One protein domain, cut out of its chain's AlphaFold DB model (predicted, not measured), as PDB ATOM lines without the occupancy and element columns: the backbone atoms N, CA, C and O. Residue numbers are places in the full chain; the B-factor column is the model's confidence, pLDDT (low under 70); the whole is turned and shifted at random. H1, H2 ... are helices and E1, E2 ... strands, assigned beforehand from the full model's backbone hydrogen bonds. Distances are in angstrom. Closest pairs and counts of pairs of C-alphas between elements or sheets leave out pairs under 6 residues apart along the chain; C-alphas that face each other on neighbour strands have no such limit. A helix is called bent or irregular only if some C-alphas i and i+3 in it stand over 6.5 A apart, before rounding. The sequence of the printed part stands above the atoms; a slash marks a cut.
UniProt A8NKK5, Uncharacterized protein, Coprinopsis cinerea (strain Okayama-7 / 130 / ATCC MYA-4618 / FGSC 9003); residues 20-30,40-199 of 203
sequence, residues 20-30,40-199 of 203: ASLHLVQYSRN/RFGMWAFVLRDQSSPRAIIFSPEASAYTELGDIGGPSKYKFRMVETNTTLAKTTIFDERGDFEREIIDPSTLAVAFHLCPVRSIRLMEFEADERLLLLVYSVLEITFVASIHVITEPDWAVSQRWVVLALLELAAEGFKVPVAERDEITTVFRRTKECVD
ATOM      1  N   ALA A  20      86.768  21.677   6.242       90.88
ATOM      2  CA  ALA A  20      87.149  20.827   5.128       90.88
ATOM      3  C   ALA A  20      87.398  21.664   3.872       90.88
ATOM      4  O   ALA A  20      86.959  22.807   3.739       90.88
ATOM      5  N   SER A  21      88.126  21.080   2.931       92.44
ATOM      6  CA  SER A  21      88.340  21.674   1.617       92.44
ATOM      7  C   SER A  21      88.253  20.614   0.536       92.44
ATOM      8  O   SER A  21      88.731  19.491   0.715       92.44
ATOM      9  N   LEU A  22      87.634  20.987  -0.579       94.12
ATOM     10  CA  LEU A  22      87.562  20.160  -1.772       94.12
ATOM     11  C   LEU A  22      88.605  20.661  -2.762       94.12
ATOM     12  O   LEU A  22      88.660  21.851  -3.078       94.12
ATOM     13  N   HIS A  23      89.430  19.744  -3.241       92.25
ATOM     14  CA  HIS A  23      90.481  20.012  -4.207       92.25
ATOM     15  C   HIS A  23      90.265  19.178  -5.460       92.25
ATOM     16  O   HIS A  23      89.688  18.093  -5.412       92.25
ATOM     17  N   LEU A  24      90.780  19.679  -6.570       91.81
ATOM     18  CA  LEU A  24      90.876  18.989  -7.840       91.81
ATOM     19  C   LEU A  24      92.357  18.821  -8.177       91.81
ATOM     20  O   LEU A  24      93.089  19.805  -8.275       91.81
ATOM     21  N   VAL A  25      92.808  17.581  -8.336       89.38
ATOM     22  CA  VAL A  25      94.198  17.254  -8.662       89.38
ATOM     23  C   VAL A  25      94.283  16.802 -10.110       89.38
ATOM     24  O   VAL A  25      93.562  15.899 -10.533       89.38
ATOM     25  N   GLN A  26      95.178  17.432 -10.863       86.31
ATOM     26  CA  GLN A  26      95.507  17.049 -12.229       86.31
ATOM     27  C   GLN A  26      96.730  16.137 -12.220       86.31
ATOM     28  O   GLN A  26      97.736  16.447 -11.580       86.31
ATOM     29  N   TYR A  27      96.679  15.064 -13.001       82.12
ATOM     30  CA  TYR A  27      97.791  14.143 -13.195       82.12
ATOM     31  C   TYR A  27      98.292  14.197 -14.631       82.12
ATOM     32  O   TYR A  27      97.518  14.104 -15.593       82.12
ATOM     33  N   SER A  28      99.610  14.261 -14.786       69.69
ATOM     34  CA  SER A  28     100.254  13.862 -16.031       69.69
ATOM     35  C   SER A  28     100.350  12.343 -16.092       69.69
ATOM     36  O   SER A  28     100.708  11.690 -15.110       69.69
ATOM     37  N   ARG A  29     100.108  11.774 -17.273       60.12
ATOM     38  CA  ARG A  29     100.510  10.394 -17.557       60.12
ATOM     39  C   ARG A  29     102.030  10.334 -17.698       60.12
ATOM     40  O   ARG A  29     102.558  10.813 -18.703       60.12
ATOM     41  N   ASN A  30     102.714   9.716 -16.735       47.97
ATOM     42  CA  ASN A  30     104.100   9.297 -16.915       47.97
ATOM     43  C   ASN A  30     104.100   8.166 -17.943       47.97
ATOM     44  O   ASN A  30     103.500   7.111 -17.733       47.97
ATOM     45  N   ARG A  40      96.792  18.782 -21.826       49.38
ATOM     46  CA  ARG A  40      95.358  19.034 -22.063       49.38
ATOM     47  C   ARG A  40      94.474  17.798 -21.829       49.38
ATOM     48  O   ARG A  40      93.275  17.944 -21.622       49.38
ATOM     49  N   PHE A  41      95.047  16.590 -21.804       54.41
ATOM     50  CA  PHE A  41      94.308  15.322 -21.663       54.41
ATOM     51  C   PHE A  41      94.640  14.540 -20.379       54.41
ATOM     52  O   PHE A  41      94.506  13.319 -20.341       54.41
ATOM     53  N   GLY A  42      95.127  15.228 -19.340       68.88
ATOM     54  CA  GLY A  42      95.462  14.609 -18.052       68.88
ATOM     55  C   GLY A  42      94.270  13.933 -17.363       68.88
ATOM     56  O   GLY A  42      93.114  14.277 -17.612       68.88
ATOM     57  N   MET A  43      94.580  12.978 -16.485       84.75
ATOM     58  CA  MET A  43      93.614  12.400 -15.545       84.75
ATOM     59  C   MET A  43      93.351  13.397 -14.417       84.75
ATOM     60  O   MET A  43      94.234  14.178 -14.059       84.75
ATOM     61  N   TRP A  44      92.164  13.336 -13.834       90.25
ATOM     62  CA  TRP A  44      91.747  14.190 -12.731       90.25
ATOM     63  C   TRP A  44      91.204  13.359 -11.570       90.25
ATOM     64  O   TRP A  44      90.559  12.328 -11.784       90.25
ATOM     65  N   ALA A  45      91.452  13.829 -10.351       93.38
ATOM     66  CA  ALA A  45      90.913  13.262  -9.119       93.38
ATOM     67  C   ALA A  45      90.386  14.373  -8.210       93.38
ATOM     68  O   ALA A  45      90.959  15.465  -8.162       93.38
ATOM     69  N   PHE A  46      89.336  14.081  -7.450       95.69
ATOM     70  CA  PHE A  46      88.907  14.948  -6.358       95.69
ATOM     71  C   PHE A  46      89.639  14.561  -5.080       95.69
ATOM     72  O   PHE A  46      89.875  13.384  -4.823       95.69
ATOM     73  N   VAL A  47      89.992  15.548  -4.264       95.38
ATOM     74  CA  VAL A  47      90.622  15.320  -2.966       95.38
ATOM     75  C   VAL A  47      89.868  16.090  -1.899       95.38
ATOM     76  O   VAL A  47      89.826  17.319  -1.913       95.38
ATOM     77  N   LEU A  48      89.297  15.360  -0.953       94.62
ATOM     78  CA  LEU A  48      88.691  15.924   0.240       94.62
ATOM     79  C   LEU A  48      89.743  15.966   1.347       94.62
ATOM     80  O   LEU A  48      90.310  14.936   1.718       94.62
ATOM     81  N   ARG A  49      90.015  17.160   1.870       91.00
ATOM     82  CA  ARG A  49      90.982  17.377   2.951       91.00
ATOM     83  C   ARG A  49      90.282  17.912   4.184       91.00
ATOM     84  O   ARG A  49      89.521  18.874   4.088       91.00
ATOM     85  N   ASP A  50      90.594  17.334   5.333       87.69
ATOM     86  CA  ASP A  50      90.232  17.883   6.635       87.69
ATOM     87  C   ASP A  50      91.358  18.803   7.105       87.69
ATOM     88  O   ASP A  50      92.466  18.342   7.323       87.69
ATOM     89  N   GLN A  51      91.109  20.100   7.273       81.62
ATOM     90  CA  GLN A  51      92.168  21.047   7.646       81.62
ATOM     91  C   GLN A  51      92.686  20.847   9.073       81.62
ATOM     92  O   GLN A  51      93.772  21.310   9.408       81.62
ATOM     93  N   SER A  52      91.920  20.154   9.916       82.19
ATOM     94  CA  SER A  52      92.335  19.806  11.276       82.19
ATOM     95  C   SER A  52      93.157  18.512  11.345       82.19
ATOM     96  O   SER A  52      93.595  18.118  12.425       82.19
ATOM     97  N   SER A  53      93.382  17.843  10.207       83.44
ATOM     98  CA  SER A  53      94.059  16.551  10.124       83.44
ATOM     99  C   SER A  53      95.035  16.502   8.944       83.44
ATOM    100  O   SER A  53      94.741  17.019   7.875       83.44
ATOM    101  N   PRO A  54      96.166  15.787   9.038       85.50
ATOM    102  CA  PRO A  54      96.977  15.501   7.856       85.50
ATOM    103  C   PRO A  54      96.301  14.489   6.908       85.50
ATOM    104  O   PRO A  54      96.918  14.046   5.947       85.50
ATOM    105  N   ARG A  55      95.063  14.055   7.177       89.81
ATOM    106  CA  ARG A  55      94.355  13.060   6.369       89.81
ATOM    107  C   ARG A  55      93.643  13.686   5.177       89.81
ATOM    108  O   ARG A  55      93.005  14.734   5.281       89.81
ATOM    109  N   ALA A  56      93.691  12.968   4.063       92.00
ATOM    110  CA  ALA A  56      92.941  13.285   2.863       92.00
ATOM    111  C   ALA A  56      92.323  12.027   2.257       92.00
ATOM    112  O   ALA A  56      92.808  10.911   2.465       92.00
ATOM    113  N   ILE A  57      91.260  12.231   1.490       94.62
ATOM    114  CA  ILE A  57      90.552  11.182   0.765       94.62
ATOM    115  C   ILE A  57      90.580  11.552  -0.706       94.62
ATOM    116  O   ILE A  57      90.131  12.634  -1.082       94.62
ATOM    117  N   ILE A  58      91.161  10.678  -1.517       94.94
ATOM    118  CA  ILE A  58      91.314  10.868  -2.955       94.94
ATOM    119  C   ILE A  58      90.275  10.010  -3.663       94.94
ATOM    120  O   ILE A  58      90.256   8.794  -3.484       94.94
ATOM    121  N   PHE A  59      89.455  10.642  -4.494       96.31
ATOM    122  CA  PHE A  59      88.480   9.999  -5.363       96.31
ATOM    123  C   PHE A  59      89.023  10.030  -6.781       96.31
ATOM    124  O   PHE A  59      89.233  11.106  -7.348       96.31
ATOM    125  N   SER A  60      89.255   8.860  -7.363       93.50
ATOM    126  CA  SER A  60      89.822   8.756  -8.705       93.50
ATOM    127  C   SER A  60      89.122   7.686  -9.535       93.50
ATOM    128  O   SER A  60      88.673   6.679  -8.986       93.50
ATOM    129  N   PRO A  61      89.010   7.885 -10.854       90.69
ATOM    130  CA  PRO A  61      88.454   6.880 -11.735       90.69
ATOM    131  C   PRO A  61      89.515   5.813 -12.029       90.69
ATOM    132  O   PRO A  61      90.638   6.127 -12.419       90.69
ATOM    133  N   GLU A  62      89.139   4.546 -11.886       87.56
ATOM    134  CA  GLU A  62      89.960   3.397 -12.260       87.56
ATOM    135  C   GLU A  62      89.272   2.604 -13.372       87.56
ATOM    136  O   GLU A  62      88.063   2.362 -13.332       87.56
ATOM    137  N   ALA A  63      90.061   2.179 -14.359       86.56
ATOM    138  CA  ALA A  63      89.621   1.322 -15.449       86.56
ATOM    139  C   ALA A  63      90.397   0.005 -15.413       86.56
ATOM    140  O   ALA A  63      91.616  -0.020 -15.586       86.56
ATOM    141  N   SER A  64      89.692  -1.107 -15.221       83.06
ATOM    142  CA  SER A  64      90.271  -2.446 -15.331       83.06
ATOM    143  C   SER A  64      89.842  -3.076 -16.649       83.06
ATOM    144  O   SER A  64      88.647  -3.166 -16.938       83.06
ATOM    145  N   ALA A  65      90.805  -3.508 -17.462       76.56
ATOM    146  CA  ALA A  65      90.505  -4.210 -18.703       76.56
ATOM    147  C   ALA A  65      89.859  -5.570 -18.397       76.56
ATOM    148  O   ALA A  65      90.386  -6.342 -17.596       76.56
ATOM    149  N   TYR A  66      88.745  -5.875 -19.059       74.06
ATOM    150  CA  TYR A  66      88.177  -7.221 -19.097       74.06
ATOM    151  C   TYR A  66      87.865  -7.569 -20.558       74.06
ATOM    152  O   TYR A  66      86.737  -7.617 -21.031       74.06
ATOM    153  N   THR A  67      88.910  -7.763 -21.349       61.78
ATOM    154  CA  THR A  67      88.752  -8.521 -22.591       61.78
ATOM    155  C   THR A  67      88.548  -9.979 -22.206       61.78
ATOM    156  O   THR A  67      89.426 -10.575 -21.579       61.78
ATOM    157  N   GLU A  68      87.387 -10.542 -22.541       55.34
ATOM    158  CA  GLU A  68      87.171 -11.987 -22.460       55.34
ATOM    159  C   GLU A  68      88.288 -12.690 -23.245       55.34
ATOM    160  O   GLU A  68      88.636 -12.282 -24.357       55.34
ATOM    161  N   LEU A  69      88.891 -13.717 -22.642       48.59
ATOM    162  CA  LEU A  69      89.871 -14.578 -23.304       48.59
ATOM    163  C   LEU A  69      89.242 -15.146 -24.589       48.59
ATOM    164  O   LEU A  69      88.433 -16.065 -24.516       48.59
ATOM    165  N   GLY A  70      89.599 -14.587 -25.751       52.56
ATOM    166  CA  GLY A  70      89.119 -15.041 -27.064       52.56
ATOM    167  C   GLY A  70      88.651 -13.945 -28.029       52.56
ATOM    168  O   GLY A  70      88.522 -14.227 -29.218       52.56
ATOM    169  N   ASP A  71      88.450 -12.704 -27.574       52.78
ATOM    170  CA  ASP A  71      88.004 -11.590 -28.434       52.78
ATOM    171  C   ASP A  71      89.205 -10.957 -29.178       52.78
ATOM    172  O   ASP A  71      89.728  -9.900 -28.817       52.78
ATOM    173  N   ILE A  72      89.727 -11.664 -30.187       53.81
ATOM    174  CA  ILE A  72      90.887 -11.240 -30.989       53.81
ATOM    175  C   ILE A  72      90.399 -10.306 -32.108       53.81
ATOM    176  O   ILE A  72      90.182 -10.737 -33.238       53.81
ATOM    177  N   GLY A  73      90.202  -9.019 -31.802       60.03
ATOM    178  CA  GLY A  73      89.964  -7.997 -32.836       60.03
ATOM    179  C   GLY A  73      89.143  -6.773 -32.424       60.03
ATOM    180  O   GLY A  73      89.148  -5.781 -33.152       60.03
ATOM    181  N   GLY A  74      88.458  -6.811 -31.277       66.12
ATOM    182  CA  GLY A  74      87.691  -5.675 -30.757       66.12
ATOM    183  C   GLY A  74      88.534  -4.662 -29.962       66.12
ATOM    184  O   GLY A  74      89.607  -5.007 -29.459       66.12
ATOM    185  N   PRO A  75      88.066  -3.405 -29.806       67.69
ATOM    186  CA  PRO A  75      88.666  -2.464 -28.861       67.69
ATOM    187  C   PRO A  75      88.592  -3.024 -27.433       67.69
ATOM    188  O   PRO A  75      87.620  -3.690 -27.071       67.69
ATOM    189  N   SER A  76      89.606  -2.739 -26.610       70.75
ATOM    190  CA  SER A  76      89.618  -3.160 -25.206       70.75
ATOM    191  C   SER A  76      88.370  -2.653 -24.480       70.75
ATOM    192  O   SER A  76      88.021  -1.475 -24.566       70.75
ATOM    193  N   LYS A  77      87.700  -3.559 -23.764       82.44
ATOM    194  CA  LYS A  77      86.549  -3.258 -22.910       82.44
ATOM    195  C   LYS A  77      87.034  -3.061 -21.477       82.44
ATOM    196  O   LYS A  77      87.861  -3.832 -20.981       82.44
ATOM    197  N   TYR A  78      86.510  -2.041 -20.815       85.31
ATOM    198  CA  TYR A  78      86.904  -1.634 -19.477       85.31
ATOM    199  C   TYR A  78      85.722  -1.702 -18.522       85.31
ATOM    200  O   TYR A  78      84.602  -1.305 -18.845       85.31
ATOM    201  N   LYS A  79      85.997  -2.179 -17.311       88.94
ATOM    202  CA  LYS A  79      85.129  -1.983 -16.159       88.94
ATOM    203  C   LYS A  79      85.642  -0.768 -15.404       88.94
ATOM    204  O   LYS A  79      86.795  -0.748 -14.977       88.94
ATOM    205  N   PHE A  80      84.774   0.219 -15.248       91.44
ATOM    206  CA  PHE A  80      85.077   1.444 -14.528       91.44
ATOM    207  C   PHE A  80      84.573   1.359 -13.093       91.44
ATOM    208  O   PHE A  80      83.497   0.813 -12.836       91.44
ATOM    209  N   ARG A  81      85.340   1.918 -12.160       93.75
ATOM    210  CA  ARG A  81      84.886   2.197 -10.795       93.75
ATOM    211  C   ARG A  81      85.535   3.469 -10.267       93.75
ATOM    212  O   ARG A  81      86.643   3.810 -10.677       93.75
ATOM    213  N   MET A  82      84.857   4.137  -9.342       95.00
ATOM    214  CA  MET A  82      85.476   5.172  -8.527       95.00
ATOM    215  C   MET A  82      86.232   4.483  -7.392       95.00
ATOM    216  O   MET A  82      85.703   3.583  -6.740       95.00
ATOM    217  N   VAL A  83      87.485   4.873  -7.189       94.25
ATOM    218  CA  VAL A  83      88.331   4.383  -6.105       94.25
ATOM    219  C   VAL A  83      88.517   5.497  -5.094       94.25
ATOM    220  O   VAL A  83      88.888   6.614  -5.455       94.25
ATOM    221  N   GLU A  84      88.304   5.149  -3.831       94.56
ATOM    222  CA  GLU A  84      88.549   6.009  -2.682       94.56
ATOM    223  C   GLU A  84      89.843   5.586  -1.990       94.56
ATOM    224  O   GLU A  84      89.972   4.458  -1.509       94.56
ATOM    225  N   THR A  85      90.814   6.493  -1.925       93.88
ATOM    226  CA  THR A  85      92.097   6.257  -1.257       93.88
ATOM    227  C   THR A  85      92.236   7.190  -0.067       93.88
ATOM    228  O   THR A  85      92.321   8.405  -0.226       93.88
ATOM    229  N   ASN A  86      92.287   6.617   1.135       93.25
ATOM    230  CA  ASN A  86      92.609   7.353   2.353       93.25
ATOM    231  C   ASN A  86      94.130   7.459   2.481       93.25
ATOM    232  O   ASN A  86      94.820   6.441   2.496       93.25
ATOM    233  N   THR A  87      94.651   8.677   2.598       90.94
ATOM    234  CA  THR A  87      96.092   8.930   2.677       90.94
ATOM    235  C   THR A  87      96.424   9.918   3.787       90.94
ATOM    236  O   THR A  87      95.573  10.685   4.248       90.94
ATOM    237  N   THR A  88      97.680   9.893   4.229       91.81
ATOM    238  CA  THR A  88      98.251  10.933   5.087       91.81
ATOM    239  C   THR A  88      99.133  11.817   4.219       91.81
ATOM    240  O   THR A  88     100.071  11.332   3.593       91.81
ATOM    241  N   LEU A  89      98.826  13.110   4.181       88.56
ATOM    242  CA  LEU A  89      99.585  14.117   3.455       88.56
ATOM    243  C   LEU A  89     100.915  14.353   4.177       88.56
ATOM    244  O   LEU A  89     100.991  15.113   5.143       88.56
ATOM    245  N   ALA A  90     101.957  13.662   3.723       87.38
ATOM    246  CA  ALA A  90     103.324  13.969   4.109       87.38
ATOM    247  C   ALA A  90     103.777  15.269   3.437       87.38
ATOM    248  O   ALA A  90     103.346  15.594   2.326       87.38
ATOM    249  N   LYS A  91     104.655  16.002   4.118       86.06
ATOM    250  CA  LYS A  91     105.330  17.170   3.561       86.06
ATOM    251  C   LYS A  91     106.778  16.828   3.227       86.06
ATOM    252  O   LYS A  91     107.416  16.055   3.939       86.06
ATOM    253  N   THR A  92     107.290  17.442   2.174       85.94
ATOM    254  CA  THR A  92     108.694  17.409   1.780       85.94
ATOM    255  C   THR A  92     109.237  18.828   1.811       85.94
ATOM    256  O   THR A  92     108.624  19.751   1.276       85.94
ATOM    257  N   THR A  93     110.396  19.001   2.432       88.88
ATOM    258  CA  THR A  93     111.119  20.270   2.434       88.88
ATOM    259  C   THR A  93     111.897  20.432   1.132       88.88
ATOM    260  O   THR A  93     112.622  19.528   0.717       88.88
ATOM    261  N   ILE A  94     111.748  21.589   0.497       82.19
ATOM    262  CA  ILE A  94     112.478  22.010  -0.693       82.19
ATOM    263  C   ILE A  94     113.558  22.999  -0.261       82.19
ATOM    264  O   ILE A  94     113.289  23.948   0.480       82.19
ATOM    265  N   PHE A  95     114.773  22.742  -0.728       88.50
ATOM    266  CA  PHE A  95     115.937  23.594  -0.531       88.50
ATOM    267  C   PHE A  95     116.323  24.214  -1.869       88.50
ATOM    268  O   PHE A  95     116.178  23.566  -2.909       88.50
ATOM    269  N   ASP A  96     116.821  25.443  -1.830       90.19
ATOM    270  CA  ASP A  96     117.312  26.129  -3.019       90.19
ATOM    271  C   ASP A  96     118.662  25.550  -3.498       90.19
ATOM    272  O   ASP A  96     119.240  24.638  -2.896       90.19
ATOM    273  N   GLU A  97     119.211  26.091  -4.591       90.38
ATOM    274  CA  GLU A  97     120.505  25.655  -5.146       90.38
ATOM    275  C   GLU A  97     121.694  25.843  -4.182       90.38
ATOM    276  O   GLU A  97     122.765  25.271  -4.397       90.38
ATOM    277  N   ARG A  98     121.529  26.649  -3.127       90.62
ATOM    278  CA  ARG A  98     122.543  26.929  -2.103       90.62
ATOM    279  C   ARG A  98     122.392  26.023  -0.882       90.62
ATOM    280  O   ARG A  98     123.276  26.022  -0.026       90.62
ATOM    281  N   GLY A  99     121.328  25.219  -0.832       88.56
ATOM    282  CA  GLY A  99     120.986  24.372   0.304       88.56
ATOM    283  C   GLY A  99     120.251  25.117   1.419       88.56
ATOM    284  O   GLY A  99     120.086  24.552   2.501       88.56
ATOM    285  N   ASP A 100     119.808  26.352   1.175       90.94
ATOM    286  CA  ASP A 100     118.980  27.101   2.112       90.94
ATOM    287  C   ASP A 100     117.525  26.629   2.011       90.94
ATOM    288  O   ASP A 100     117.043  26.223   0.950       90.94
ATOM    289  N   PHE A 101     116.811  26.643   3.139       90.00
ATOM    290  CA  PHE A 101     115.388  26.307   3.164       90.00
ATOM    291  C   PHE A 101     114.611  27.269   2.262       90.00
ATOM    292  O   PHE A 101     114.621  28.479   2.492       90.00
ATOM    293  N   GLU A 102     113.891  26.722   1.284       87.38
ATOM    294  CA  GLU A 102     113.029  27.507   0.407       87.38
ATOM    295  C   GLU A 102     111.574  27.423   0.881       87.38
ATOM    296  O   GLU A 102     110.937  28.448   1.135       87.38
ATOM    297  N   ARG A 103     111.040  26.200   1.012       84.06
ATOM    298  CA  ARG A 103     109.627  25.950   1.353       84.06
ATOM    299  C   ARG A 103     109.354  24.497   1.734       84.06
ATOM    300  O   ARG A 103     110.176  23.618   1.502       84.06
ATOM    301  N   GLU A 104     108.158  24.219   2.245       82.75
ATOM    302  CA  GLU A 104     107.607  22.862   2.332       82.75
ATOM    303  C   GLU A 104     106.473  22.682   1.322       82.75
ATOM    304  O   GLU A 104     105.650  23.578   1.136       82.75
ATOM    305  N   ILE A 105     106.408  21.511   0.693       80.25
ATOM    306  CA  ILE A 105     105.318  21.120  -0.209       80.25
ATOM    307  C   ILE A 105     104.717  19.791   0.236       80.25
ATOM    308  O   ILE A 105     105.360  19.022   0.947       80.25
ATOM    309  N   ILE A 106     103.493  19.482  -0.195       83.06
ATOM    310  CA  ILE A 106     102.959  18.122  -0.042       83.06
ATOM    311  C   ILE A 106     103.791  17.185  -0.914       83.06
ATOM    312  O   ILE A 106     103.975  17.457  -2.100       83.06
ATOM    313  N   ASP A 107     104.251  16.077  -0.335       85.19
ATOM    314  CA  ASP A 107     104.973  15.045  -1.067       85.19
ATOM    315  C   ASP A 107     104.077  14.528  -2.212       85.19
ATOM    316  O   ASP A 107     103.015  13.948  -1.943       85.19
ATOM    317  N   PRO A 108     104.468  14.711  -3.487       81.56
ATOM    318  CA  PRO A 108     103.672  14.293  -4.638       81.56
ATOM    319  C   PRO A 108     103.307  12.806  -4.613       81.56
ATOM    320  O   PRO A 108     102.250  12.419  -5.116       81.56
ATOM    321  N   SER A 109     104.142  11.964  -3.996       83.94
ATOM    322  CA  SER A 109     103.880  10.530  -3.868       83.94
ATOM    323  C   SER A 109     102.635  10.230  -3.026       83.94
ATOM    324  O   SER A 109     101.936   9.256  -3.297       83.94
ATOM    325  N   THR A 110     102.289  11.102  -2.073       86.25
ATOM    326  CA  THR A 110     101.103  10.938  -1.210       86.25
ATOM    327  C   THR A 110      99.793  11.166  -1.955       86.25
ATOM    328  O   THR A 110      98.748  10.676  -1.525       86.25
ATOM    329  N   LEU A 111      99.856  11.901  -3.071       85.88
ATOM    330  CA  LEU A 111      98.737  12.171  -3.966       85.88
ATOM    331  C   LEU A 111      98.735  11.245  -5.187       85.88
ATOM    332  O   LEU A 111      97.815  11.335  -5.993       85.88
ATOM    333  N   ALA A 112      99.726  10.371  -5.366       83.88
ATOM    334  CA  ALA A 112      99.778   9.476  -6.516       83.88
ATOM    335  C   ALA A 112      98.652   8.431  -6.446       83.88
ATOM    336  O   ALA A 112      98.615   7.593  -5.551       83.88
ATOM    337  N   VAL A 113      97.741   8.459  -7.423       82.00
ATOM    338  CA  VAL A 113      96.647   7.470  -7.533       82.00
ATOM    339  C   VAL A 113      97.092   6.178  -8.224       82.00
ATOM    340  O   VAL A 113      96.463   5.137  -8.077       82.00
ATOM    341  N   ALA A 114      98.192   6.231  -8.977       77.69
ATOM    342  CA  ALA A 114      98.835   5.078  -9.592       77.69
ATOM    343  C   ALA A 114     100.318   5.378  -9.838       77.69
ATOM    344  O   ALA A 114     100.695   6.529 -10.050       77.69
ATOM    345  N   PHE A 115     101.157   4.341  -9.909       73.31
ATOM    346  CA  PHE A 115     102.611   4.490 -10.102       73.31
ATOM    347  C   PHE A 115     103.002   5.242 -11.392       73.31
ATOM    348  O   PHE A 115     104.078   5.827 -11.480       73.31
ATOM    349  N   HIS A 116     102.139   5.209 -12.409       71.31
ATOM    350  CA  HIS A 116     102.360   5.844 -13.710       71.31
ATOM    351  C   HIS A 116     101.669   7.213 -13.836       71.31
ATOM    352  O   HIS A 116     101.696   7.814 -14.909       71.31
ATOM    353  N   LEU A 117     101.025   7.711 -12.779       75.00
ATOM    354  CA  LEU A 117     100.355   9.009 -12.770       75.00
ATOM    355  C   LEU A 117     101.061   9.931 -11.783       75.00
ATOM    356  O   LEU A 117     101.006   9.722 -10.575       75.00
ATOM    357  N   CYS A 118     101.714  10.967 -12.310       75.50
ATOM    358  CA  CYS A 118     102.348  11.991 -11.487       75.50
ATOM    359  C   CYS A 118     101.382  13.164 -11.312       75.50
ATOM    360  O   CYS A 118     100.915  13.691 -12.331       75.50
ATOM    361  N   PRO A 119     101.055  13.579 -10.078       80.44
ATOM    362  CA  PRO A 119     100.285  14.795  -9.871       80.44
ATOM    363  C   PRO A 119     101.113  15.993 -10.338       80.44
ATOM    364  O   PRO A 119     102.276  16.145  -9.976       80.44
ATOM    365  N   VAL A 120     100.504  16.844 -11.159       77.19
ATOM    366  CA  VAL A 120     101.146  18.057 -11.690       77.19
ATOM    367  C   VAL A 120     100.568  19.331 -11.104       77.19
ATOM    368  O   VAL A 120     101.198  20.377 -11.184       77.19
ATOM    369  N   ARG A 121      99.355  19.263 -10.552       76.88
ATOM    370  CA  ARG A 121      98.656  20.436 -10.034       76.88
ATOM    371  C   ARG A 121      97.613  20.033  -9.008       76.88
ATOM    372  O   ARG A 121      96.907  19.050  -9.224       76.88
ATOM    373  N   SER A 122      97.466  20.833  -7.956       83.44
ATOM    374  CA  SER A 122      96.362  20.743  -7.000       83.44
ATOM    375  C   SER A 122      95.601  22.062  -7.002       83.44
ATOM    376  O   SER A 122      96.187  23.132  -6.956       83.44
ATOM    377  N   ILE A 123      94.281  22.023  -7.067       85.00
ATOM    378  CA  ILE A 123      93.472  23.238  -7.140       85.00
ATOM    379  C   ILE A 123      92.454  23.165  -6.039       85.00
ATOM    380  O   ILE A 123      91.609  22.274  -6.046       85.00
ATOM    381  N   ARG A 124      92.508  24.106  -5.104       89.31
ATOM    382  CA  ARG A 124      91.448  24.220  -4.115       89.31
ATOM    383  C   ARG A 124      90.213  24.761  -4.825       89.31
ATOM    384  O   ARG A 124      90.244  25.857  -5.365       89.31
ATOM    385  N   LEU A 125      89.148  23.968  -4.855       90.38
ATOM    386  CA  LEU A 125      87.873  24.381  -5.431       90.38
ATOM    387  C   LEU A 125      87.101  25.242  -4.441       90.38
ATOM    388  O   LEU A 125      86.509  26.240  -4.832       90.38
ATOM    389  N   MET A 126      87.112  24.845  -3.166       90.12
ATOM    390  CA  MET A 126      86.496  25.601  -2.082       90.12
ATOM    391  C   MET A 126      86.900  25.090  -0.700       90.12
ATOM    392  O   MET A 126      87.410  23.978  -0.538       90.12
ATOM    393  N   GLU A 127      86.579  25.900   0.303       91.56
ATOM    394  CA  GLU A 127      86.606  25.552   1.721       91.56
ATOM    395  C   GLU A 127      85.197  25.646   2.297       91.56
ATOM    396  O   GLU A 127      84.395  26.484   1.875       91.56
ATOM    397  N   PHE A 128      84.890  24.780   3.254       89.94
ATOM    398  CA  PHE A 128      83.591  24.736   3.907       89.94
ATOM    399  C   PHE A 128      83.703  24.164   5.318       89.94
ATOM    400  O   PHE A 128      84.664  23.478   5.665       89.94
ATOM    401  N   GLU A 129      82.704  24.455   6.144       89.75
ATOM    402  CA  GLU A 129      82.575  23.827   7.454       89.75
ATOM    403  C   GLU A 129      82.158  22.364   7.268       89.75
ATOM    404  O   GLU A 129      81.164  22.063   6.607       89.75
ATOM    405  N   ALA A 130      82.954  21.450   7.812       82.19
ATOM    406  CA  ALA A 130      82.791  20.012   7.690       82.19
ATOM    407  C   ALA A 130      81.636  19.533   8.578       82.19
ATOM    408  O   ALA A 130      81.829  19.092   9.713       82.19
ATOM    409  N   ASP A 131      80.432  19.628   8.029       87.19
ATOM    410  CA  ASP A 131      79.243  18.938   8.513       87.19
ATOM    411  C   ASP A 131      79.146  17.555   7.847       87.19
ATOM    412  O   ASP A 131      79.388  17.417   6.647       87.19
ATOM    413  N   GLU A 132      78.771  16.532   8.613       87.81
ATOM    414  CA  GLU A 132      78.573  15.162   8.130       87.81
ATOM    415  C   GLU A 132      77.621  15.125   6.931       87.81
ATOM    416  O   GLU A 132      77.894  14.445   5.942       87.81
ATOM    417  N   ARG A 133      76.557  15.936   6.962       89.94
ATOM    418  CA  ARG A 133      75.616  16.046   5.844       89.94
ATOM    419  C   ARG A 133      76.281  16.565   4.568       89.94
ATOM    420  O   ARG A 133      76.012  16.038   3.492       89.94
ATOM    421  N   LEU A 134      77.129  17.589   4.672       90.38
ATOM    422  CA  LEU A 134      77.829  18.159   3.515       90.38
ATOM    423  C   LEU A 134      78.867  17.186   2.960       90.38
ATOM    424  O   LEU A 134      79.004  17.071   1.746       90.38
ATOM    425  N   LEU A 135      79.565  16.456   3.835       91.38
ATOM    426  CA  LEU A 135      80.490  15.408   3.415       91.38
ATOM    427  C   LEU A 135      79.745  14.311   2.648       91.38
ATOM    428  O   LEU A 135      80.113  14.016   1.518       91.38
ATOM    429  N   LEU A 136      78.654  13.772   3.200       93.19
ATOM    430  CA  LEU A 136      77.839  12.756   2.524       93.19
ATOM    431  C   LEU A 136      77.281  13.242   1.180       93.19
ATOM    432  O   LEU A 136      77.217  12.462   0.228       93.19
ATOM    433  N   LEU A 137      76.917  14.523   1.083       94.75
ATOM    434  CA  LEU A 137      76.467  15.129  -0.167       94.75
ATOM    435  C   LEU A 137      77.583  15.149  -1.218       94.75
ATOM    436  O   LEU A 137      77.353  14.708  -2.339       94.75
ATOM    437  N   VAL A 138      78.801  15.566  -0.849       94.62
ATOM    438  CA  VAL A 138      79.962  15.517  -1.756       94.62
ATOM    439  C   VAL A 138      80.202  14.089  -2.245       94.62
ATOM    440  O   VAL A 138      80.304  13.879  -3.448       94.62
ATOM    441  N   TYR A 139      80.234  13.103  -1.345       95.38
ATOM    442  CA  TYR A 139      80.412  11.693  -1.716       95.38
ATOM    443  C   TYR A 139      79.348  11.219  -2.708       95.38
ATOM    444  O   TYR A 139      79.678  10.663  -3.754       95.38
ATOM    445  N   SER A 140      78.080  11.493  -2.400       96.44
ATOM    446  CA  SER A 140      76.947  11.073  -3.229       96.44
ATOM    447  C   SER A 140      77.014  11.701  -4.619       96.44
ATOM    448  O   SER A 140      76.846  11.008  -5.620       96.44
ATOM    449  N   VAL A 141      77.317  13.002  -4.700       97.50
ATOM    450  CA  VAL A 141      77.477  13.705  -5.977       97.50
ATOM    451  C   VAL A 141      78.622  13.102  -6.783       97.50
ATOM    452  O   VAL A 141      78.447  12.817  -7.969       97.50
ATOM    453  N   LEU A 142      79.778  12.862  -6.161       97.38
ATOM    454  CA  LEU A 142      80.931  12.269  -6.834       97.38
ATOM    455  C   LEU A 142      80.615  10.872  -7.386       97.38
ATOM    456  O   LEU A 142      80.945  10.596  -8.538       97.38
ATOM    457  N   GLU A 143      79.928  10.024  -6.624       96.56
ATOM    458  CA  GLU A 143      79.560   8.675  -7.063       96.56
ATOM    459  C   GLU A 143      78.528   8.688  -8.203       96.56
ATOM    460  O   GLU A 143      78.735   8.057  -9.245       96.56
ATOM    461  N   ILE A 144      77.439   9.450  -8.049       97.31
ATOM    462  CA  ILE A 144      76.358   9.534  -9.045       97.31
ATOM    463  C   ILE A 144      76.891  10.082 -10.370       97.31
ATOM    464  O   ILE A 144      76.651   9.511 -11.440       97.31
ATOM    465  N   THR A 145      77.653  11.174 -10.309       97.62
ATOM    466  CA  THR A 145      78.211  11.805 -11.510       97.62
ATOM    467  C   THR A 145      79.301  10.956 -12.151       97.62
ATOM    468  O   THR A 145      79.461  11.009 -13.370       97.62
ATOM    469  N   PHE A 146      80.014  10.123 -11.384       97.19
ATOM    470  CA  PHE A 146      80.961   9.163 -11.946       97.19
ATOM    471  C   PHE A 146      80.241   8.126 -12.809       97.19
ATOM    472  O   PHE A 146      80.629   7.916 -13.958       97.19
ATOM    473  N   VAL A 147      79.158   7.529 -12.307       96.19
ATOM    474  CA  VAL A 147      78.364   6.565 -13.086       96.19
ATOM    475  C   VAL A 147      77.797   7.225 -14.345       96.19
ATOM    476  O   VAL A 147      77.932   6.676 -15.439       96.19
ATOM    477  N   ALA A 148      77.245   8.434 -14.218       96.44
ATOM    478  CA  ALA A 148      76.723   9.201 -15.351       96.44
ATOM    479  C   ALA A 148      77.805   9.595 -16.375       96.44
ATOM    480  O   ALA A 148      77.506   9.822 -17.546       96.44
ATOM    481  N   SER A 149      79.071   9.660 -15.957       95.00
ATOM    482  CA  SER A 149      80.186  10.022 -16.831       95.00
ATOM    483  C   SER A 149      80.649   8.899 -17.763       95.00
ATOM    484  O   SER A 149      81.480   9.153 -18.632       95.00
ATOM    485  N   ILE A 150      80.148   7.671 -17.628       93.94
ATOM    486  CA  ILE A 150      80.549   6.536 -18.468       93.94
ATOM    487  C   ILE A 150      79.529   6.388 -19.602       93.94
ATOM    488  O   ILE A 150      78.406   5.953 -19.362       93.94
ATOM    489  N   HIS A 151      79.894   6.727 -20.846       90.12
ATOM    490  CA  HIS A 151      78.972   6.560 -21.979       90.12
ATOM    491  C   HIS A 151      79.118   5.186 -22.627       90.12
ATOM    492  O   HIS A 151      78.117   4.532 -22.911       90.12
ATOM    493  N   VAL A 152      80.356   4.744 -22.875       87.75
ATOM    494  CA  VAL A 152      80.625   3.405 -23.420       87.75
ATOM    495  C   VAL A 152      81.828   2.746 -22.746       87.75
ATOM    496  O   VAL A 152      82.792   3.393 -22.350       87.75
ATOM    497  N   ILE A 153      81.801   1.415 -22.650       86.25
ATOM    498  CA  ILE A 153      82.833   0.619 -21.958       86.25
ATOM    499  C   ILE A 153      84.183   0.560 -22.692       86.25
ATOM    500  O   ILE A 153      85.115  -0.082 -22.223       86.25
ATOM    501  N   THR A 154      84.290   1.186 -23.860       82.88
ATOM    502  CA  THR A 154      85.511   1.241 -24.676       82.88
ATOM    503  C   THR A 154      86.188   2.609 -24.616       82.88
ATOM    504  O   THR A 154      87.201   2.815 -25.282       82.88
ATOM    505  N   GLU A 155      85.615   3.575 -23.890       81.81
ATOM    506  CA  GLU A 155      86.251   4.883 -23.723       81.81
ATOM    507  C   GLU A 155      87.534   4.744 -22.901       81.81
ATOM    508  O   GLU A 155      87.650   3.855 -22.063       81.81
ATOM    509  N   PRO A 156      88.527   5.612 -23.104       79.88
ATOM    510  CA  PRO A 156      89.657   5.661 -22.199       79.88
ATOM    511  C   PRO A 156      89.266   6.324 -20.866       79.88
ATOM    512  O   PRO A 156      88.491   7.281 -20.828       79.88
ATOM    513  N   ASP A 157      89.882   5.856 -19.784       80.81
ATOM    514  CA  ASP A 157      89.812   6.399 -18.418       80.81
ATOM    515  C   ASP A 157      89.888   7.934 -18.325       80.81
ATOM    516  O   ASP A 157      89.117   8.545 -17.587       80.81
ATOM    517  N   TRP A 158      90.755   8.583 -19.105       83.31
ATOM    518  CA  TRP A 158      90.899  10.043 -19.090       83.31
ATOM    519  C   TRP A 158      89.678  10.775 -19.642       83.31
ATOM    520  O   TRP A 158      89.368  11.873 -19.183       83.31
ATOM    521  N   ALA A 159      88.951  10.180 -20.591       84.50
ATOM    522  CA  ALA A 159      87.739  10.788 -21.128       84.50
ATOM    523  C   ALA A 159      86.607  10.735 -20.096       84.50
ATOM    524  O   ALA A 159      85.928  11.743 -19.885       84.50
ATOM    525  N   VAL A 160      86.466   9.590 -19.417       89.31
ATOM    526  CA  VAL A 160      85.537   9.402 -18.293       89.31
ATOM    527  C   VAL A 160      85.887  10.370 -17.161       89.31
ATOM    528  O   VAL A 160      85.031  11.117 -16.707       89.31
ATOM    529  N   SER A 161      87.167  10.452 -16.786       90.62
ATOM    530  CA  SER A 161      87.676  11.353 -15.744       90.62
ATOM    531  C   SER A 161      87.329  12.825 -15.994       90.62
ATOM    532  O   SER A 161      86.814  13.498 -15.106       90.62
ATOM    533  N   GLN A 162      87.555  13.335 -17.208       88.38
ATOM    534  CA  GLN A 162      87.225  14.724 -17.544       88.38
ATOM    535  C   GLN A 162      85.723  14.996 -17.492       88.38
ATOM    536  O   GLN A 162      85.294  16.022 -16.969       88.38
ATOM    537  N   ARG A 163      84.919  14.081 -18.045       91.44
ATOM    538  CA  ARG A 163      83.460  14.208 -18.043       91.44
ATOM    539  C   ARG A 163      82.918  14.174 -16.619       91.44
ATOM    540  O   ARG A 163      82.079  14.997 -16.275       91.44
ATOM    541  N   TRP A 164      83.445  13.272 -15.797       95.00
ATOM    542  CA  TRP A 164      83.112  13.165 -14.386       95.00
ATOM    543  C   TRP A 164      83.349  14.479 -13.646       95.00
ATOM    544  O   TRP A 164      82.441  14.952 -12.976       95.00
ATOM    545  N   VAL A 165      84.511  15.115 -13.829       93.69
ATOM    546  CA  VAL A 165      84.807  16.415 -13.205       93.69
ATOM    547  C   VAL A 165      83.778  17.477 -13.588       93.69
ATOM    548  O   VAL A 165      83.286  18.176 -12.710       93.69
ATOM    549  N   VAL A 166      83.421  17.588 -14.869       93.31
ATOM    550  CA  VAL A 166      82.424  18.573 -15.329       93.31
ATOM    551  C   VAL A 166      81.069  18.325 -14.679       93.31
ATOM    552  O   VAL A 166      80.483  19.248 -14.118       93.31
ATOM    553  N   LEU A 167      80.590  17.080 -14.725       95.62
ATOM    554  CA  LEU A 167      79.299  16.708 -14.150       95.62
ATOM    555  C   LEU A 167      79.282  16.918 -12.631       95.62
ATOM    556  O   LEU A 167      78.338  17.500 -12.112       95.62
ATOM    557  N   ALA A 168      80.346  16.519 -11.932       96.69
ATOM    558  CA  ALA A 168      80.493  16.712 -10.494       96.69
ATOM    559  C   ALA A 168      80.478  18.194 -10.107       96.69
ATOM    560  O   ALA A 168      79.787  18.572  -9.169       96.69
ATOM    561  N   LEU A 169      81.210  19.051 -10.823       95.12
ATOM    562  CA  LEU A 169      81.242  20.488 -10.539       95.12
ATOM    563  C   LEU A 169      79.891  21.159 -10.795       95.12
ATOM    564  O   LEU A 169      79.485  22.012 -10.009       95.12
ATOM    565  N   LEU A 170      79.198  20.772 -11.869       95.19
ATOM    566  CA  LEU A 170      77.850  21.254 -12.167       95.19
ATOM    567  C   LEU A 170      76.864  20.871 -11.063       95.19
ATOM    568  O   LEU A 170      76.127  21.728 -10.580       95.19
ATOM    569  N   GLU A 171      76.886  19.610 -10.638       96.88
ATOM    570  CA  GLU A 171      75.976  19.100  -9.615       96.88
ATOM    571  C   GLU A 171      76.284  19.702  -8.235       96.88
ATOM    572  O   GLU A 171      75.388  20.177  -7.544       96.88
ATOM    573  N   LEU A 172      77.564  19.807  -7.859       95.56
ATOM    574  CA  LEU A 172      77.975  20.509  -6.640       95.56
ATOM    575  C   LEU A 172      77.520  21.978  -6.664       95.56
ATOM    576  O   LEU A 172      77.017  22.485  -5.662       95.56
ATOM    577  N   ALA A 173      77.661  22.674  -7.795       94.75
ATOM    578  CA  ALA A 173      77.181  24.047  -7.921       94.75
ATOM    579  C   ALA A 173      75.650  24.146  -7.783       94.75
ATOM    580  O   ALA A 173      75.161  25.080  -7.142       94.75
ATOM    581  N   ALA A 174      74.898  23.181  -8.326       95.62
ATOM    582  CA  ALA A 174      73.443  23.098  -8.172       95.62
ATOM    583  C   ALA A 174      73.020  22.883  -6.707       95.62
ATOM    584  O   ALA A 174      72.040  23.474  -6.255       95.62
ATOM    585  N   GLU A 175      73.820  22.139  -5.943       94.06
ATOM    586  CA  GLU A 175      73.679  21.945  -4.493       94.06
ATOM    587  C   GLU A 175      74.157  23.155  -3.654       94.06
ATOM    588  O   GLU A 175      74.166  23.124  -2.422       94.06
ATOM    589  N   GLY A 176      74.556  24.255  -4.304       92.19
ATOM    590  CA  GLY A 176      74.933  25.510  -3.652       92.19
ATOM    591  C   GLY A 176      76.403  25.606  -3.231       92.19
ATOM    592  O   GLY A 176      76.785  26.571  -2.557       92.19
ATOM    593  N   PHE A 177      77.249  24.653  -3.630       91.94
ATOM    594  CA  PHE A 177      78.690  24.749  -3.415       91.94
ATOM    595  C   PHE A 177      79.283  25.845  -4.311       91.94
ATOM    596  O   PHE A 177      78.973  25.959  -5.496       91.94
ATOM    597  N   LYS A 178      80.188  26.659  -3.757       91.38
ATOM    598  CA  LYS A 178      80.870  27.740  -4.491       91.38
ATOM    599  C   LYS A 178      82.064  27.199  -5.277       91.38
ATOM    600  O   LYS A 178      83.198  27.588  -5.020       91.38
ATOM    601  N   VAL A 179      81.803  26.284  -6.204       90.19
ATOM    602  CA  VAL A 179      82.814  25.702  -7.095       90.19
ATOM    603  C   VAL A 179      82.759  26.348  -8.482       90.19
ATOM    604  O   VAL A 179      81.697  26.801  -8.912       90.19
ATOM    605  N   PRO A 180      83.887  26.421  -9.207       86.12
ATOM    606  CA  PRO A 180      83.882  26.895 -10.583       86.12
ATOM    607  C   PRO A 180      83.164  25.898 -11.497       86.12
ATOM    608  O   PRO A 180      83.425  24.696 -11.452       86.12
ATOM    609  N   VAL A 181      82.300  26.418 -12.365       83.62
ATOM    610  CA  VAL A 181      81.666  25.655 -13.442       83.62
ATOM    611  C   VAL A 181      82.500  25.821 -14.710       83.62
ATOM    612  O   VAL A 181      82.897  26.935 -15.051       83.62
ATOM    613  N   ALA A 182      82.784  24.711 -15.387       76.50
ATOM    614  CA  ALA A 182      83.575  24.681 -16.609       76.50
ATOM    615  C   ALA A 182      82.966  23.697 -17.605       76.50
ATOM    616  O   ALA A 182      82.552  22.603 -17.219       76.50
ATOM    617  N   GLU A 183      82.976  24.048 -18.887       77.06
ATOM    618  CA  GLU A 183      82.747  23.068 -19.943       77.06
ATOM    619  C   GLU A 183      83.976  22.170 -20.121       77.06
ATOM    620  O   GLU A 183      85.098  22.522 -19.744       77.06
ATOM    621  N   ARG A 184      83.785  20.992 -20.726       71.31
ATOM    622  CA  ARG A 184      84.850  19.987 -20.878       71.31
ATOM    623  C   ARG A 184      86.093  20.539 -21.577       71.31
ATOM    624  O   ARG A 184      87.207  20.306 -21.108       71.31
ATOM    625  N   ASP A 185      85.894  21.276 -22.664       74.31
ATOM    626  CA  ASP A 185      86.985  21.843 -23.466       74.31
ATOM    627  C   ASP A 185      87.664  23.032 -22.765       74.31
ATOM    628  O   ASP A 185      88.759  23.463 -23.136       74.31
ATOM    629  N   GLU A 186      87.047  23.528 -21.693       74.69
ATOM    630  CA  GLU A 186      87.507  24.671 -20.926       74.69
ATOM    631  C   GLU A 186      88.159  24.284 -19.600       74.69
ATOM    632  O   GLU A 186      88.862  25.128 -19.052       74.69
ATOM    633  N   ILE A 187      88.011  23.041 -19.108       74.88
ATOM    634  CA  ILE A 187      88.549  22.580 -17.810       74.88
ATOM    635  C   ILE A 187      89.993  23.056 -17.637       74.88
ATOM    636  O   ILE A 187      90.301  23.792 -16.705       74.88
ATOM    637  N   THR A 188      90.891  22.721 -18.567       69.25
ATOM    638  CA  THR A 188      92.302  23.113 -18.452       69.25
ATOM    639  C   THR A 188      92.493  24.630 -18.461       69.25
ATOM    640  O   THR A 188      93.386  25.126 -17.783       69.25
ATOM    641  N   THR A 189      91.682  25.385 -19.204       71.31
ATOM    642  CA  THR A 189      91.788  26.849 -19.305       71.31
ATOM    643  C   THR A 189      91.257  27.543 -18.055       71.31
ATOM    644  O   THR A 189      91.948  28.400 -17.500       71.31
ATOM    645  N   VAL A 190      90.068  27.151 -17.593       69.94
ATOM    646  CA  VAL A 190      89.421  27.635 -16.367       69.94
ATOM    647  C   VAL A 190      90.365  27.415 -15.194       69.94
ATOM    648  O   VAL A 190      90.764  28.366 -14.526       69.94
ATOM    649  N   PHE A 191      90.860  26.189 -15.057       70.00
ATOM    650  CA  PHE A 191      91.742  25.779 -13.971       70.00
ATOM    651  C   PHE A 191      93.215  26.166 -14.144       70.00
ATOM    652  O   PHE A 191      94.016  25.986 -13.229       70.00
ATOM    653  N   ARG A 192      93.608  26.712 -15.302       63.97
ATOM    654  CA  ARG A 192      94.910  27.375 -15.498       63.97
ATOM    655  C   ARG A 192      94.878  28.839 -15.065       63.97
ATOM    656  O   ARG A 192      95.924  29.377 -14.723       63.97
ATOM    657  N   ARG A 193      93.717  29.494 -15.135       50.19
ATOM    658  CA  ARG A 193      93.556  30.918 -14.797       50.19
ATOM    659  C   ARG A 193      93.209  31.153 -13.332       50.19
ATOM    660  O   ARG A 193      93.341  32.286 -12.868       50.19
ATOM    661  N   THR A 194      92.775  30.124 -12.611       51.38
ATOM    662  CA  THR A 194      92.535  30.219 -11.173       51.38
ATOM    663  C   THR A 194      93.843  30.607 -10.485       51.38
ATOM    664  O   THR A 194      94.812  29.861 -10.535       51.38
ATOM    665  N   LYS A 195      93.898  31.782  -9.845       40.22
ATOM    666  CA  LYS A 195      95.063  32.216  -9.042       40.22
ATOM    667  C   LYS A 195      95.311  31.323  -7.816       40.22
ATOM    668  O   LYS A 195      96.361  31.421  -7.201       40.22
ATOM    669  N   GLU A 196      94.349  30.458  -7.495       42.34
ATOM    670  CA  GLU A 196      94.442  29.360  -6.522       42.34
ATOM    671  C   GLU A 196      94.823  28.028  -7.191       42.34
ATOM    672  O   GLU A 196      94.546  26.944  -6.679       42.34
ATOM    673  N   CYS A 197      95.418  28.101  -8.383       36.81
ATOM    674  CA  CYS A 197      96.238  27.040  -8.930       36.81
ATOM    675  C   CYS A 197      97.426  26.896  -7.981       36.81
ATOM    676  O   CYS A 197      98.437  27.581  -8.113       36.81
ATOM    677  N   VAL A 198      97.235  26.069  -6.957       46.50
ATOM    678  CA  VAL A 198      98.291  25.661  -6.053       46.50
ATOM    679  C   VAL A 198      99.139  24.710  -6.894       46.50
ATOM    680  O   VAL A 198      98.902  23.500  -6.973       46.50
ATOM    681  N   ASP A 199     100.153  25.262  -7.567       42.44
ATOM    682  CA  ASP A 199     101.382  24.487  -7.726       42.44
ATOM    683  C   ASP A 199     101.652  23.865  -6.348       42.44
ATOM    684  O   ASP A 199     101.328  24.482  -5.332       42.44
TER     685      ASP A 199
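AT A GLANCE: This is residues 20 to 30 and 40 to 199 of the 203 residues of an uncharacterized protein of Coprinopsis cinerea (strain Okayama-7 / 130 / ATCC MYA-4618 / FGSC 9003) (UniProt A8NKK5). A twisted sheet of five strands is covered on one face by a helical hairpin, H2 and H3, while the very short H1 is on the other face. The hairpin of E5 and E6 lies at one end of the longest axis and the loop of residues 66 to 77 at the other; H4 packs on H3 and grazes the sheet. The 171 printed residues hold seven named strands and four named helices, in the order E1 E2 E3 E4 E5 E6 H1 E7 H2 H3 H4, of mixed class. The large sheet runs E4 E3 E2 E1 E7, all antiparallel. The whole is compact, with a radius of gyration of the C-alphas of 17.3 A and spans of 59 by 41 by 29 A.

IN THESE COORDINATES: E1, residues 20 to 29, begins at C-alpha 20 (87.149, 20.827, 5.128) and is 28.3 A long. E2 is residues 43 to 50; E3, residues 55 to 65, is 30.7 A long; E4, residues 78 to 88, is 29.8 A. E5 is residues 91 to 95, E6 residues 101 to 106 and H1 residues 108 to 111. E7, residues 117 to 129, is 30.7 A long and bends by 71 degrees at residue 120. H2, residues 132 to 148, is 24.3 A long and H3, residues 157 to 174, 25.5 A. H4, residues 184 to 193, is irregular, with C-alphas 185 and 188 7.4 A apart, and ends at C-alpha 193 (93.556, 30.918, -14.797).

HOW THE PARTS SIT: Across the large sheet these backbone atoms of neighbour strands are within hydrogen-bond range: N 24 and O 123 of E1 and E7 at 2.8 A, N 23 and O 47 of E1 and E2 at 2.8 A, N 59 and O 46 of E3 and E2 at 2.8 A, and N 83 and O 60 of E4 and E3 at 2.8 A. E2, E3 and E4 form a meander, each strand the antiparallel neighbour of the one before. H2 and H3 are on the same face, two layers with the sheet; they touch, closest at the C-alphas of Phe 146 and Trp 164, 5.2 A, at a steep tilt of 45 degrees, opposite ways. H3 touches H4 with residues 162 to 166 alone, about perpendicular at 73 degrees; the C-alphas of Val 166 and Arg 184 come closest, 6.2 A. H1 is on the opposite face, at a height over the sheet of 5.2 A, over none of its strands. E4 runs on into E5 at 74 degrees, and in the hairpin of E5 and E6 N 92 and O 105 are 2.8 A apart. In H2 and H3 every O i to N i+4 pair is within hydrogen-bond range, in H4 4 of 6; H1 is too short for one.

THE WHOLE: The C-alphas of Gly 70 and Asp 100, the two farthest apart, are 59.3 A apart. Residues 31 to 39 are not printed, and C-alphas 30 and 40 are 14.1 A apart across the cut. The link from E3 to E4, 12 residues, is long. Mean pLDDT of the printed part is 83.1; residues 28 to 30, 40 to 42, 67 to 75, 188, 190 and 192 to 199 are under 70.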